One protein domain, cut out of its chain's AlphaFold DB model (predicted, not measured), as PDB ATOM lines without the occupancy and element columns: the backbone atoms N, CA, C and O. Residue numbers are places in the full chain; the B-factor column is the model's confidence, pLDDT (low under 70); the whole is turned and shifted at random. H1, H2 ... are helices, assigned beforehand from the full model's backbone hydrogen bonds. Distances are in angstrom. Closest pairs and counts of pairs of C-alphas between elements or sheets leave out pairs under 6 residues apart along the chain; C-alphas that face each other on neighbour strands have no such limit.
ATOM      1  N   PHE A  23      24.863  39.315 -22.553       82.06
ATOM      2  CA  PHE A  23      24.277  38.850 -21.279       82.06
ATOM      3  C   PHE A  23      24.456  37.348 -21.017       82.06
ATOM      4  O   PHE A  23      24.197  36.872 -19.915       82.06
ATOM      5  N   ASN A  24      24.848  36.580 -22.035       80.75
ATOM      6  CA  ASN A  24      25.038  35.133 -21.965       80.75
ATOM      7  C   ASN A  24      25.976  34.658 -23.091       80.75
ATOM      8  O   ASN A  24      26.381  35.445 -23.948       80.75
ATOM      9  N   GLN A  25      26.297  33.362 -23.109       77.31
ATOM     10  CA  GLN A  25      27.216  32.770 -24.088       77.31
ATOM     11  C   GLN A  25      26.714  32.874 -25.540       77.31
ATOM     12  O   GLN A  25      27.504  33.106 -26.453       77.31
ATOM     13  N   GLY A  26      25.401  32.765 -25.770       79.44
ATOM     14  CA  GLY A  26      24.818  32.968 -27.102       79.44
ATOM     15  C   GLY A  26      25.008  34.405 -27.597       79.44
ATOM     16  O   GLY A  26      25.384  34.628 -28.745       79.44
ATOM     17  N   ALA A  27      24.838  35.385 -26.707       83.25
ATOM     18  CA  ALA A  27      25.079  36.791 -27.011       83.25
ATOM     19  C   ALA A  27      26.568  37.095 -27.250       83.25
ATOM     20  O   ALA A  27      26.873  37.955 -28.069       83.25
ATOM     21  N   GLN A  28      27.492  36.382 -26.593       86.38
ATOM     22  CA  GLN A  28      28.931  36.484 -26.877       86.38
ATOM     23  C   GLN A  28      29.268  36.011 -28.296       86.38
ATOM     24  O   GLN A  28      30.019  36.685 -28.997       86.38
ATOM     25  N   LEU A  29      28.670  34.902 -28.748       86.12
ATOM     26  CA  LEU A  29      28.804  34.450 -30.135       86.12
ATOM     27  C   LEU A  29      28.245  35.495 -31.115       86.12
ATOM     28  O   LEU A  29      28.911  35.829 -32.093       86.12
ATOM     29  N   GLY A  30      27.069  36.058 -30.819       88.06
ATOM     30  CA  GLY A  30      26.477  37.143 -31.608       88.06
ATOM     31  C   GLY A  30      27.375  38.380 -31.696       88.06
ATOM     32  O   GLY A  30      27.617  38.881 -32.791       88.06
ATOM     33  N   ALA A  31      27.951  38.815 -30.573       90.38
ATOM     34  CA  ALA A  31      28.898  39.924 -30.540       90.38
ATOM     35  C   ALA A  31      30.153  39.619 -31.370       90.38
ATOM     36  O   ALA A  31      30.553  40.437 -32.191       90.38
ATOM     37  N   MET A  32      30.750  38.434 -31.206       91.88
ATOM     38  CA  MET A  32      31.935  38.026 -31.964       91.88
ATOM     39  C   MET A  32      31.683  38.108 -33.471       91.88
ATOM     40  O   MET A  32      32.475  38.700 -34.199       91.88
ATOM     41  N   ILE A  33      30.557  37.568 -33.931       92.00
ATOM     42  CA  ILE A  33      30.148  37.588 -35.336       92.00
ATOM     43  C   ILE A  33      29.897  39.029 -35.814       92.00
ATOM     44  O   ILE A  33      30.457  39.449 -36.825       92.00
ATOM     45  N   TYR A  34      29.127  39.816 -35.061       92.19
ATOM     46  CA  TYR A  34      28.835  41.216 -35.383       92.19
ATOM     47  C   TYR A  34      30.109  42.062 -35.530       92.19
ATOM     48  O   TYR A  34      30.295  42.743 -36.537       92.19
ATOM     49  N   TYR A  35      31.025  41.993 -34.559       93.62
ATOM     50  CA  TYR A  35      32.257  42.784 -34.592       93.62
ATOM     51  C   TYR A  35      33.265  42.271 -35.623       93.62
ATOM     52  O   TYR A  35      34.021  43.075 -36.164       93.62
ATOM     53  N   SER A  36      33.230  40.980 -35.965       94.75
ATOM     54  CA  SER A  36      34.024  40.423 -37.072       94.75
ATOM     55  C   SER A  36      33.595  40.984 -38.424       94.75
ATOM     56  O   SER A  36      34.434  41.213 -39.294       94.75
ATOM     57  N   ALA A  37      32.298  41.236 -38.607       93.75
ATOM     58  CA  ALA A  37      31.790  41.934 -39.780       93.75
ATOM     59  C   ALA A  37      32.180  43.417 -39.739       93.75
ATOM     60  O   ALA A  37      32.826  43.926 -40.651       93.75
ATOM     61  N   MET A  38      31.860  44.092 -38.633       92.31
ATOM     62  CA  MET A  38      32.059  45.533 -38.469       92.31
ATOM     63  C   MET A  38      33.527  45.965 -38.616       92.31
ATOM     64  O   MET A  38      33.785  47.051 -39.109       92.31
ATOM     65  N   MET A  39      34.504  45.140 -38.224       92.25
ATOM     66  CA  MET A  39      35.927  45.486 -38.376       92.25
ATOM     67  C   MET A  39      36.438  45.445 -39.826       92.25
ATOM     68  O   MET A  39      37.529  45.943 -40.095       92.25
ATOM     69  N   GLN A  40      35.692  44.813 -40.738       93.50
ATOM     70  CA  GLN A  40      36.027  44.704 -42.163       93.50
ATOM     71  C   GLN A  40      35.219  45.673 -43.028       93.50
ATOM     72  O   GLN A  40      35.597  45.950 -44.166       93.50
ATOM     73  N   LEU A  41      34.103  46.166 -42.495       88.56
ATOM     74  CA  LEU A  41      33.224  47.118 -43.148       88.56
ATOM     75  C   LEU A  41      33.579  48.536 -42.690       88.56
ATOM     76  O   LEU A  41      33.900  48.763 -41.528       88.56
ATOM     77  N   ASP A  42      33.462  49.514 -43.584       80.19
ATOM     78  CA  ASP A  42      33.563  50.939 -43.228       80.19
ATOM     79  C   ASP A  42      32.240  51.435 -42.608       80.19
ATOM     80  O   ASP A  42      31.632  52.410 -43.047       80.19
ATOM     81  N   GLY A  43      31.706  50.675 -41.644       79.06
ATOM     82  CA  GLY A  43      30.393  50.921 -41.063       79.06
ATOM     83  C   GLY A  43      29.748  49.716 -40.379       79.06
ATOM     84  O   GLY A  43      30.351  48.666 -40.160       79.06
ATOM     85  N   ILE A  44      28.481  49.902 -40.014       81.56
ATOM     86  CA  ILE A  44      27.632  48.871 -39.413       81.56
ATOM     87  C   ILE A  44      27.207  47.891 -40.523       81.56
ATOM     88  O   ILE A  44      26.885  48.359 -41.618       81.56
ATOM     89  N   PRO A  45      27.162  46.568 -40.263       85.56
ATOM     90  CA  PRO A  45      26.559  45.612 -41.190       85.56
ATOM     91  C   PRO A  45      25.166  46.064 -41.645       85.56
ATOM     92  O   PRO A  45      24.365  46.531 -40.828       85.56
ATOM     93  N   ASP A  46      24.885  45.940 -42.942       83.50
ATOM     94  CA  ASP A  46      23.569  46.277 -43.487       83.50
ATOM     95  C   ASP A  46      22.467  45.352 -42.938       83.50
ATOM     96  O   ASP A  46      22.733  44.362 -42.251       83.50
ATOM     97  N   HIS A  47      21.207  45.714 -43.191       81.00
ATOM     98  CA  HIS A  47      20.063  44.991 -42.638       81.00
ATOM     99  C   HIS A  47      20.056  43.515 -43.055       81.00
ATOM    100  O   HIS A  47      19.921  42.649 -42.195       81.00
ATOM    101  N   ASP A  48      20.302  43.241 -44.336       86.25
ATOM    102  CA  ASP A  48      20.329  41.883 -44.876       86.25
ATOM    103  C   ASP A  48      21.441  41.051 -44.220       86.25
ATOM    104  O   ASP A  48      21.253  39.876 -43.907       86.25
ATOM    105  N   MET A  49      22.612  41.650 -43.975       88.31
ATOM    106  CA  MET A  49      23.694  40.972 -43.271       88.31
ATOM    107  C   MET A  49      23.308  40.694 -41.825       88.31
ATOM    108  O   MET A  49      23.540  39.594 -41.335       88.31
ATOM    109  N   MET A  50      22.723  41.670 -41.134       85.00
ATOM    110  CA  MET A  50      22.268  41.475 -39.760       85.00
ATOM    111  C   MET A  50      21.259  40.329 -39.669       85.00
ATOM    112  O   MET A  50      21.390  39.505 -38.767       85.00
ATOM    113  N   ASP A  51      20.318  40.231 -40.607       85.75
ATOM    114  CA  ASP A  51      19.342  39.141 -40.669       85.75
ATOM    115  C   ASP A  51      20.017  37.776 -40.874       85.75
ATOM    116  O   ASP A  51      19.719  36.831 -40.135       85.75
ATOM    117  N   ASP A  52      20.992  37.679 -41.786       89.25
ATOM    118  CA  ASP A  52      21.784  36.458 -41.994       89.25
ATOM    119  C   ASP A  52      22.542  36.043 -40.715       89.25
ATOM    120  O   ASP A  52      22.529  34.873 -40.310       89.25
ATOM    121  N   LEU A  53      23.189  37.002 -40.040       86.50
ATOM    122  CA  LEU A  53      23.927  36.751 -38.799       86.50
ATOM    123  C   LEU A  53      22.983  36.334 -37.660       86.50
ATOM    124  O   LEU A  53      23.293  35.406 -36.907       86.50
ATOM    125  N   PHE A  54      21.818  36.981 -37.535       82.62
ATOM    126  CA  PHE A  54      20.803  36.617 -36.548       82.62
ATOM    127  C   PHE A  54      20.271  35.206 -36.789       82.62
ATOM    128  O   PHE A  54      20.191  34.426 -35.837       82.62
ATOM    129  N   ALA A  55      19.970  34.851 -38.040       86.56
ATOM    130  CA  ALA A  55      19.521  33.512 -38.402       86.56
ATOM    131  C   ALA A  55      20.564  32.446 -38.027       86.56
ATOM    132  O   ALA A  55      20.213  31.426 -37.432       86.56
ATOM    133  N   ALA A  56      21.852  32.706 -38.280       87.38
ATOM    134  CA  ALA A  56      22.941  31.795 -37.923       87.38
ATOM    135  C   ALA A  56      23.112  31.620 -36.397       87.38
ATOM    136  O   ALA A  56      23.439  30.532 -35.909       87.38
ATOM    137  N   VAL A  57      22.868  32.668 -35.605       81.94
ATOM    138  CA  VAL A  57      22.935  32.601 -34.133       81.94
ATOM    139  C   VAL A  57      21.692  31.930 -33.538       81.94
ATOM    140  O   VAL A  57      21.811  31.165 -32.580       81.94
ATOM    141  N   GLN A  58      20.514  32.141 -34.121       82.81
ATOM    142  CA  GLN A  58      19.235  31.620 -33.621       82.81
ATOM    143  C   GLN A  58      18.835  30.260 -34.217       82.81
ATOM    144  O   GLN A  58      17.692  29.833 -34.052       82.81
ATOM    145  N   MET A  59      19.757  29.559 -34.888       84.62
ATOM    146  CA  MET A  59      19.479  28.225 -35.429       84.62
ATOM    147  C   MET A  59      18.930  27.272 -34.345       84.62
ATOM    148  O   MET A  59      19.431  27.313 -33.212       84.62
ATOM    149  N   PRO A  60      17.947  26.403 -34.680       84.94
ATOM    150  CA  PRO A  60      17.234  25.565 -33.714       84.94
ATOM    151  C   PRO A  60      18.141  24.689 -32.847       84.94
ATOM    152  O   PRO A  60      19.227  24.272 -33.269       84.94
ATOM    153  N   GLU A  61      17.657  24.332 -31.657       74.69
ATOM    154  CA  GLU A  61      18.299  23.307 -30.830       74.69
ATOM    155  C   GLU A  61      18.427  21.989 -31.612       74.69
ATOM    156  O   GLU A  61      17.500  21.560 -32.297       74.69
ATOM    157  N   GLY A  62      19.604  21.362 -31.538       80.88
ATOM    158  CA  GLY A  62      19.952  20.190 -32.349       80.88
ATOM    159  C   GLY A  62      20.747  20.506 -33.620       80.88
ATOM    160  O   GLY A  62      21.319  19.586 -34.199       80.88
ATOM    161  N   THR A  63      20.863  21.783 -34.008       87.81
ATOM    162  CA  THR A  63      21.794  22.210 -35.066       87.81
ATOM    163  C   THR A  63      23.228  21.877 -34.668       87.81
ATOM    164  O   THR A  63      23.693  22.243 -33.582       87.81
ATOM    165  N   THR A  64      23.955  21.213 -35.558       90.69
ATOM    166  CA  THR A  64      25.347  20.841 -35.322       90.69
ATOM    167  C   THR A  64      26.277  22.063 -35.378       90.69
ATOM    168  O   THR A  64      25.999  23.044 -36.077       90.69
ATOM    169  N   PRO A  65      27.444  22.022 -34.707       87.44
ATOM    170  CA  PRO A  65      28.447  23.081 -34.838       87.44
ATOM    171  C   PRO A  65      28.893  23.328 -36.289       87.44
ATOM    172  O   PRO A  65      29.188  24.464 -36.651       87.44
ATOM    173  N   ALA A  66      28.914  22.284 -37.125       91.62
ATOM    174  CA  ALA A  66      29.298  22.381 -38.531       91.62
ATOM    175  C   ALA A  66      28.263  23.146 -39.370       91.62
ATOM    176  O   ALA A  66      28.641  24.004 -40.161       91.62
ATOM    177  N   GLU A  67      26.967  22.888 -39.169       93.00
ATOM    178  CA  GLU A  67      25.890  23.621 -39.852       93.00
ATOM    179  C   GLU A  67      25.884  25.096 -39.454       93.00
ATOM    180  O   GLU A  67      25.777  25.973 -40.310       93.00
ATOM    181  N   ARG A  68      26.086  25.378 -38.161       90.00
ATOM    182  CA  ARG A  68      26.205  26.752 -37.668       90.00
ATOM    183  C   ARG A  68      27.409  27.470 -38.271       90.00
ATOM    184  O   ARG A  68      27.268  28.600 -38.729       90.00
ATOM    185  N   LYS A  69      28.574  26.811 -38.315       92.25
ATOM    186  CA  LYS A  69      29.765  27.350 -38.985       92.25
ATOM    187  C   LYS A  69      29.473  27.656 -40.452       92.25
ATOM    188  O   LYS A  69      29.788  28.749 -40.900       92.25
ATOM    189  N   ALA A  70      28.841  26.734 -41.178       94.06
ATOM    190  CA  ALA A  70      28.522  26.926 -42.590       94.06
ATOM    191  C   ALA A  70      27.580  28.122 -42.824       94.06
ATOM    192  O   ALA A  70      27.785  28.878 -43.770       94.06
ATOM    193  N   ALA A  71      26.587  28.325 -41.951       93.44
ATOM    194  CA  ALA A  71      25.705  29.492 -42.011       93.44
ATOM    195  C   ALA A  71      26.468  30.807 -41.772       93.44
ATOM    196  O   ALA A  71      26.274  31.774 -42.508       93.44
ATOM    197  N   ILE A  72      27.376  30.825 -40.790       93.06
ATOM    198  CA  ILE A  72      28.248  31.979 -40.527       93.06
ATOM    199  C   ILE A  72      29.154  32.233 -41.736       93.06
ATOM    200  O   ILE A  72      29.150  33.336 -42.267       93.06
ATOM    201  N   ASP A  73      29.872  31.224 -42.230       94.94
ATOM    202  CA  ASP A  73      30.754  31.369 -43.395       94.94
ATOM    203  C   ASP A  73      29.992  31.909 -44.613       94.94
ATOM    204  O   ASP A  73      30.486  32.794 -45.307       94.94
ATOM    205  N   HIS A  74      28.765  31.434 -44.854       93.88
ATOM    206  CA  HIS A  74      27.916  31.937 -45.934       93.88
ATOM    207  C   HIS A  74      27.593  33.431 -45.775       93.88
ATOM    208  O   HIS A  74      27.706  34.186 -46.743       93.88
ATOM    209  N   ALA A  75      27.235  33.881 -44.569       92.94
ATOM    210  CA  ALA A  75      26.901  35.282 -44.303       92.94
ATOM    211  C   ALA A  75      28.073  36.242 -44.598       92.94
ATOM    212  O   ALA A  75      27.854  37.352 -45.087       92.94
ATOM    213  N   PHE A  76      29.312  35.798 -44.361       94.94
ATOM    214  CA  PHE A  76      30.525  36.573 -44.649       94.94
ATOM    215  C   PHE A  76      30.961  36.454 -46.114       94.94
ATOM    216  O   PHE A  76      31.156  37.458 -46.800       94.94
ATOM    217  N   HIS A  77      31.071  35.232 -46.636       94.75
ATOM    218  CA  HIS A  77      31.600  34.999 -47.982       94.75
ATOM    219  C   HIS A  77      30.678  35.519 -49.087       94.75
ATOM    220  O   HIS A  77      31.178  35.984 -50.112       94.75
ATOM    221  N   SER A  78      29.356  35.514 -48.875       92.88
ATOM    222  CA  SER A  78      28.388  36.125 -49.804       92.88
ATOM    223  C   SER A  78      28.620  37.626 -50.020       92.88
ATOM    224  O   SER A  78      28.221  38.164 -51.049       92.88
ATOM    225  N   ARG A  79      29.314  38.287 -49.084       91.69
ATOM    226  CA  ARG A  79      29.680  39.711 -49.121       91.69
ATOM    227  C   ARG A  79      31.179  39.929 -49.325       91.69
ATOM    228  O   ARG A  79      31.673  41.036 -49.136       91.69
ATOM    229  N   HIS A  80      31.904  38.882 -49.723       93.38
ATOM    230  CA  HIS A  80      33.344  38.907 -49.989       93.38
ATOM    231  C   HIS A  80      34.210  39.381 -48.809       93.38
ATOM    232  O   HIS A  80      35.311  39.890 -49.012       93.38
ATOM    233  N   ILE A  81      33.731  39.182 -47.581       95.25
ATOM    234  CA  ILE A  81      34.485  39.435 -46.349       95.25
ATOM    235  C   ILE A  81      34.870  38.112 -45.684       95.25
ATOM    236  O   ILE A  81      34.328  37.054 -46.000       95.25
ATOM    237  N   ILE A  82      35.838  38.164 -44.776       96.19
ATOM    238  CA  ILE A  82      36.471  36.990 -44.178       96.19
ATOM    239  C   ILE A  82      35.638  36.517 -42.988       96.19
ATOM    240  O   ILE A  82      35.319  37.311 -42.101       96.19
ATOM    241  N   SER A  83      35.303  35.229 -42.953       95.38
ATOM    242  CA  SER A  83      34.649  34.609 -41.798       95.38
ATOM    243  C   SER A  83      35.528  34.719 -40.541       95.38
ATOM    244  O   SER A  83      36.746  34.556 -40.643       95.38
ATOM    245  N   PRO A  84      34.959  34.912 -39.332       94.19
ATOM    246  CA  PRO A  84      35.735  34.895 -38.087       94.19
ATOM    247  C   PRO A  84      36.548  33.610 -37.889       94.19
ATOM    248  O   PRO A  84      37.569  33.627 -37.204       94.19
ATOM    249  N   TYR A  85      36.117  32.494 -38.488       93.75
ATOM    250  CA  TYR A  85      36.840  31.222 -38.433       93.75
ATOM    251  C   TYR A  85      38.112  31.199 -39.287       93.75
ATOM    252  O   TYR A  85      38.979  30.361 -39.045       93.75
ATOM    253  N   ASP A  86      38.230  32.122 -40.242       96.25
ATOM    254  CA  ASP A  86      39.333  32.212 -41.198       96.25
ATOM    255  C   ASP A  86      40.253  33.417 -40.910       96.25
ATOM    256  O   ASP A  86      41.152  33.733 -41.691       96.25
ATOM    257  N   PHE A  87      40.051  34.104 -39.779       97.00
ATOM    258  CA  PHE A  87      40.890  35.224 -39.355       97.00
ATOM    259  C   PHE A  87      42.329  34.798 -39.070       97.00
ATOM    260  O   PHE A  87      42.583  33.828 -38.353       97.00
ATOM    261  N   ASN A  88      43.275  35.602 -39.554       97.19
ATOM    262  CA  ASN A  88      44.671  35.515 -39.133       97.19
ATOM    263  C   ASN A  88      44.870  36.088 -37.714       97.19
ATOM    264  O   ASN A  88      43.981  36.729 -37.153       97.19
ATOM    265  N   GLU A  89      46.058  35.896 -37.138       96.88
ATOM    266  CA  GLU A  89      46.373  36.323 -35.764       96.88
ATOM    267  C   GLU A  89      46.137  37.822 -35.521       96.88
ATOM    268  O   GLU A  89      45.617  38.213 -34.477       96.88
ATOM    269  N   MET A  90      46.469  38.673 -36.493       96.69
ATOM    270  CA  MET A  90      46.271  40.119 -36.380       96.69
ATOM    271  C   MET A  90      44.779  40.474 -36.320       96.69
ATOM    272  O   MET A  90      44.370  41.285 -35.490       96.69
ATOM    273  N   GLN A  91      43.958  39.843 -37.162       97.19
ATOM    274  CA  GLN A  91      42.508  40.041 -37.169       97.19
ATOM    275  C   GLN A  91      41.862  39.508 -35.887       97.19
ATOM    276  O   GLN A  91      41.015  40.179 -35.302       97.19
ATOM    277  N   GLN A  92      42.306  38.344 -35.403       96.62
ATOM    278  CA  GLN A  92      41.858  37.792 -34.124       96.62
ATOM    279  C   GLN A  92      42.183  38.743 -32.969       96.62
ATOM    280  O   GLN A  92      41.315  39.031 -32.146       96.62
ATOM    281  N   GLN A  93      43.400  39.291 -32.926       96.88
ATOM    282  CA  GLN A  93      43.797  40.238 -31.888       96.88
ATOM    283  C   GLN A  93      42.957  41.520 -31.931       96.88
ATOM    284  O   GLN A  93      42.501  41.989 -30.887       96.88
ATOM    285  N   GLN A  94      42.715  42.069 -33.125       95.81
ATOM    286  CA  GLN A  94      41.862  43.246 -33.297       95.81
ATOM    287  C   GLN A  94      40.429  42.977 -32.815       95.81
ATOM    288  O   GLN A  94      39.877  43.787 -32.068       95.81
ATOM    289  N   LEU A  95      39.854  41.826 -33.177       95.50
ATOM    290  CA  LEU A  95      38.532  41.408 -32.716       95.50
ATOM    291  C   LEU A  95      38.473  41.319 -31.186       95.50
ATOM    292  O   LEU A  95      37.554  41.863 -30.576       95.50
ATOM    293  N   MET A  96      39.463  40.684 -30.552       94.56
ATOM    294  CA  MET A  96      39.512  40.555 -29.090       94.56
ATOM    295  C   MET A  96      39.634  41.914 -28.395       94.56
ATOM    296  O   MET A  96      38.975  42.150 -27.384       94.56
ATOM    297  N   THR A  97      40.421  42.841 -28.950       94.81
ATOM    298  CA  THR A  97      40.510  44.215 -28.437       94.81
ATOM    299  C   THR A  97      39.176  44.954 -28.555       94.81
ATOM    300  O   THR A  97      38.770  45.626 -27.604       94.81
ATOM    301  N   MET A  98      38.467  44.810 -29.677       92.81
ATOM    302  CA  MET A  98      37.141  45.406 -29.849       92.81
ATOM    303  C   MET A  98      36.135  44.829 -28.853       92.81
ATOM    304  O   MET A  98      35.456  45.599 -28.179       92.81
ATOM    305  N   LEU A  99      36.091  43.501 -28.699       92.94
ATOM    306  CA  LEU A  99      35.204  42.811 -27.756       92.94
ATOM    307  C   LEU A  99      35.451  43.239 -26.302       92.94
ATOM    308  O   LEU A  99      34.501  43.559 -25.589       92.94
ATOM    309  N   ALA A 100      36.713  43.330 -25.880       92.38
ATOM    310  CA  ALA A 100      37.054  43.807 -24.539       92.38
ATOM    311  C   ALA A 100      36.617  45.265 -24.316       92.38
ATOM    312  O   ALA A 100      36.098  45.615 -23.254       92.38
ATOM    313  N   SER A 101      36.787  46.122 -25.328       91.06
ATOM    314  CA  SER A 101      36.393  47.531 -25.246       91.06
ATOM    315  C   SER A 101      34.879  47.696 -25.088       91.06
ATOM    316  O   SER A 101      34.423  48.453 -24.229       91.06
ATOM    317  N   VAL A 102      34.081  46.958 -25.861       89.06
ATOM    318  CA  VAL A 102      32.612  47.059 -25.814       89.06
ATOM    319  C   VAL A 102      32.013  46.397 -24.575       89.06
ATOM    320  O   VAL A 102      31.008  46.886 -24.056       89.06
ATOM    321  N   GLU A 103      32.639  45.342 -24.049       88.88
ATOM    322  CA  GLU A 103      32.274  44.760 -22.755       88.88
ATOM    323  C   GLU A 103      32.499  45.777 -21.629       88.88
ATOM    324  O   GLU A 103      31.598  46.028 -20.822       88.88
ATOM    325  N   GLN A 104      33.651  46.456 -21.634       89.75
ATOM    326  CA  GLN A 104      33.943  47.525 -20.683       89.75
ATOM    327  C   GLN A 104      32.936  48.681 -20.790       89.75
ATOM    328  O   GLN A 104      32.435  49.143 -19.761       89.75
ATOM    329  N   MET A 105      32.601  49.135 -22.003       88.44
ATOM    330  CA  MET A 105      31.591  50.183 -22.209       88.44
ATOM    331  C   MET A 105      30.210  49.751 -21.704       88.44
ATOM    332  O   MET A 105      29.542  50.526 -21.020       88.44
ATOM    333  N   SER A 106      29.795  48.512 -21.989       86.94
ATOM    334  CA  SER A 106      28.508  47.963 -21.533       86.94
ATOM    335  C   SER A 106      28.406  47.954 -20.009       86.94
ATOM    336  O   SER A 106      27.381  48.352 -19.450       86.94
ATOM    337  N   ALA A 107      29.485  47.540 -19.336       86.75
ATOM    338  CA  ALA A 107      29.566  47.516 -17.882       86.75
ATOM    339  C   ALA A 107      29.540  48.932 -17.279       86.75
ATOM    340  O   ALA A 107      28.800  49.182 -16.328       86.75
ATOM    341  N   GLN A 108      30.305  49.871 -17.849       87.38
ATOM    342  CA  GLN A 108      30.343  51.268 -17.395       87.38
ATOM    343  C   GLN A 108      28.997  51.976 -17.564       87.38
ATOM    344  O   GLN A 108      28.586  52.726 -16.682       87.38
ATOM    345  N   ALA A 109      28.297  51.709 -18.666       85.81
ATOM    346  CA  ALA A 109      26.973  52.259 -18.935       85.81
ATOM    347  C   ALA A 109      25.852  51.588 -18.118       85.81
ATOM    348  O   ALA A 109      24.703  52.014 -18.211       85.81
ATOM    349  N   GLN A 110      26.168  50.551 -17.328       86.25
ATOM    350  CA  GLN A 110      25.215  49.795 -16.507       86.25
ATOM    351  C   GLN A 110      23.991  49.308 -17.302       86.25
ATOM    352  O   GLN A 110      22.864  49.310 -16.801       86.25
TER     353      GLN A 110
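This is residues 23 to 110 of the 147 residues of the protein "Thiol-disulfide isomerase" of Vibrio metschnikovii CIP 69.14 (UniProt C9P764). Three helices, H1, H2 and H3, run alternately opposite ways side by side as a small bundle, their centres making a triangle in which H1 and H3 come less near each other than either does to H2. The longest helix, H4, packs at a steep angle on H1, on the side away from H2, and its end sticks out with residues 104 to 110. The printed part has 88 residues with four named helices, in the order H1, H2, H3, H4, and no named strand; the class is all helix. It is compact, with a radius of gyration of the C-alphas of 13.1 A and spans of 35 by 28 by 26 A.

H1 is residues 25 to 38, 19.8 A long, beginning at C-alpha 25 at (27.216, 32.770, -24.088). H2 is residues 47 to 57, 15.3 A. H3 is residues 65 to 77, 18.0 A. H4 is residues 89 to 108, 28.6 A, ending at C-alpha 108 at (30.343, 51.268, -17.395).

H1 and H2 form a helical hairpin and touch, closest at the C-alphas of Gly 30 and Val 57, 6.3 A; they run opposite ways at a shallow tilt of 33 degrees, only just short of steep. H2 and H3 form another, closest at the C-alphas of Ala 56 and Ala 71, 5.4 A, at a shallow tilt of 13 degrees. H1 and H3 are close but not clearly touching: the C-alphas of Ala 37 and Phe 76 are 7.4 A apart. H4 touches H1 with residues 95 to 99 alone, at a steep tilt of 60 degrees, closest at the C-alphas of Leu 95 and Ser 36, 6.3 A. H4 is apart from H2 and H3. In H1, H2, H3 and H4 every O i to N i+4 pair is within hydrogen-bond range.

The C-alphas farthest apart are those of His 80 and Gln 110, 36.1 A. The printed part has no cut. The link from H3 to H4 is long, with 11 residues. Residues 61 to 66 stand free too. The mean pLDDT of the printed part is 89.6, and no printed residue is under 70.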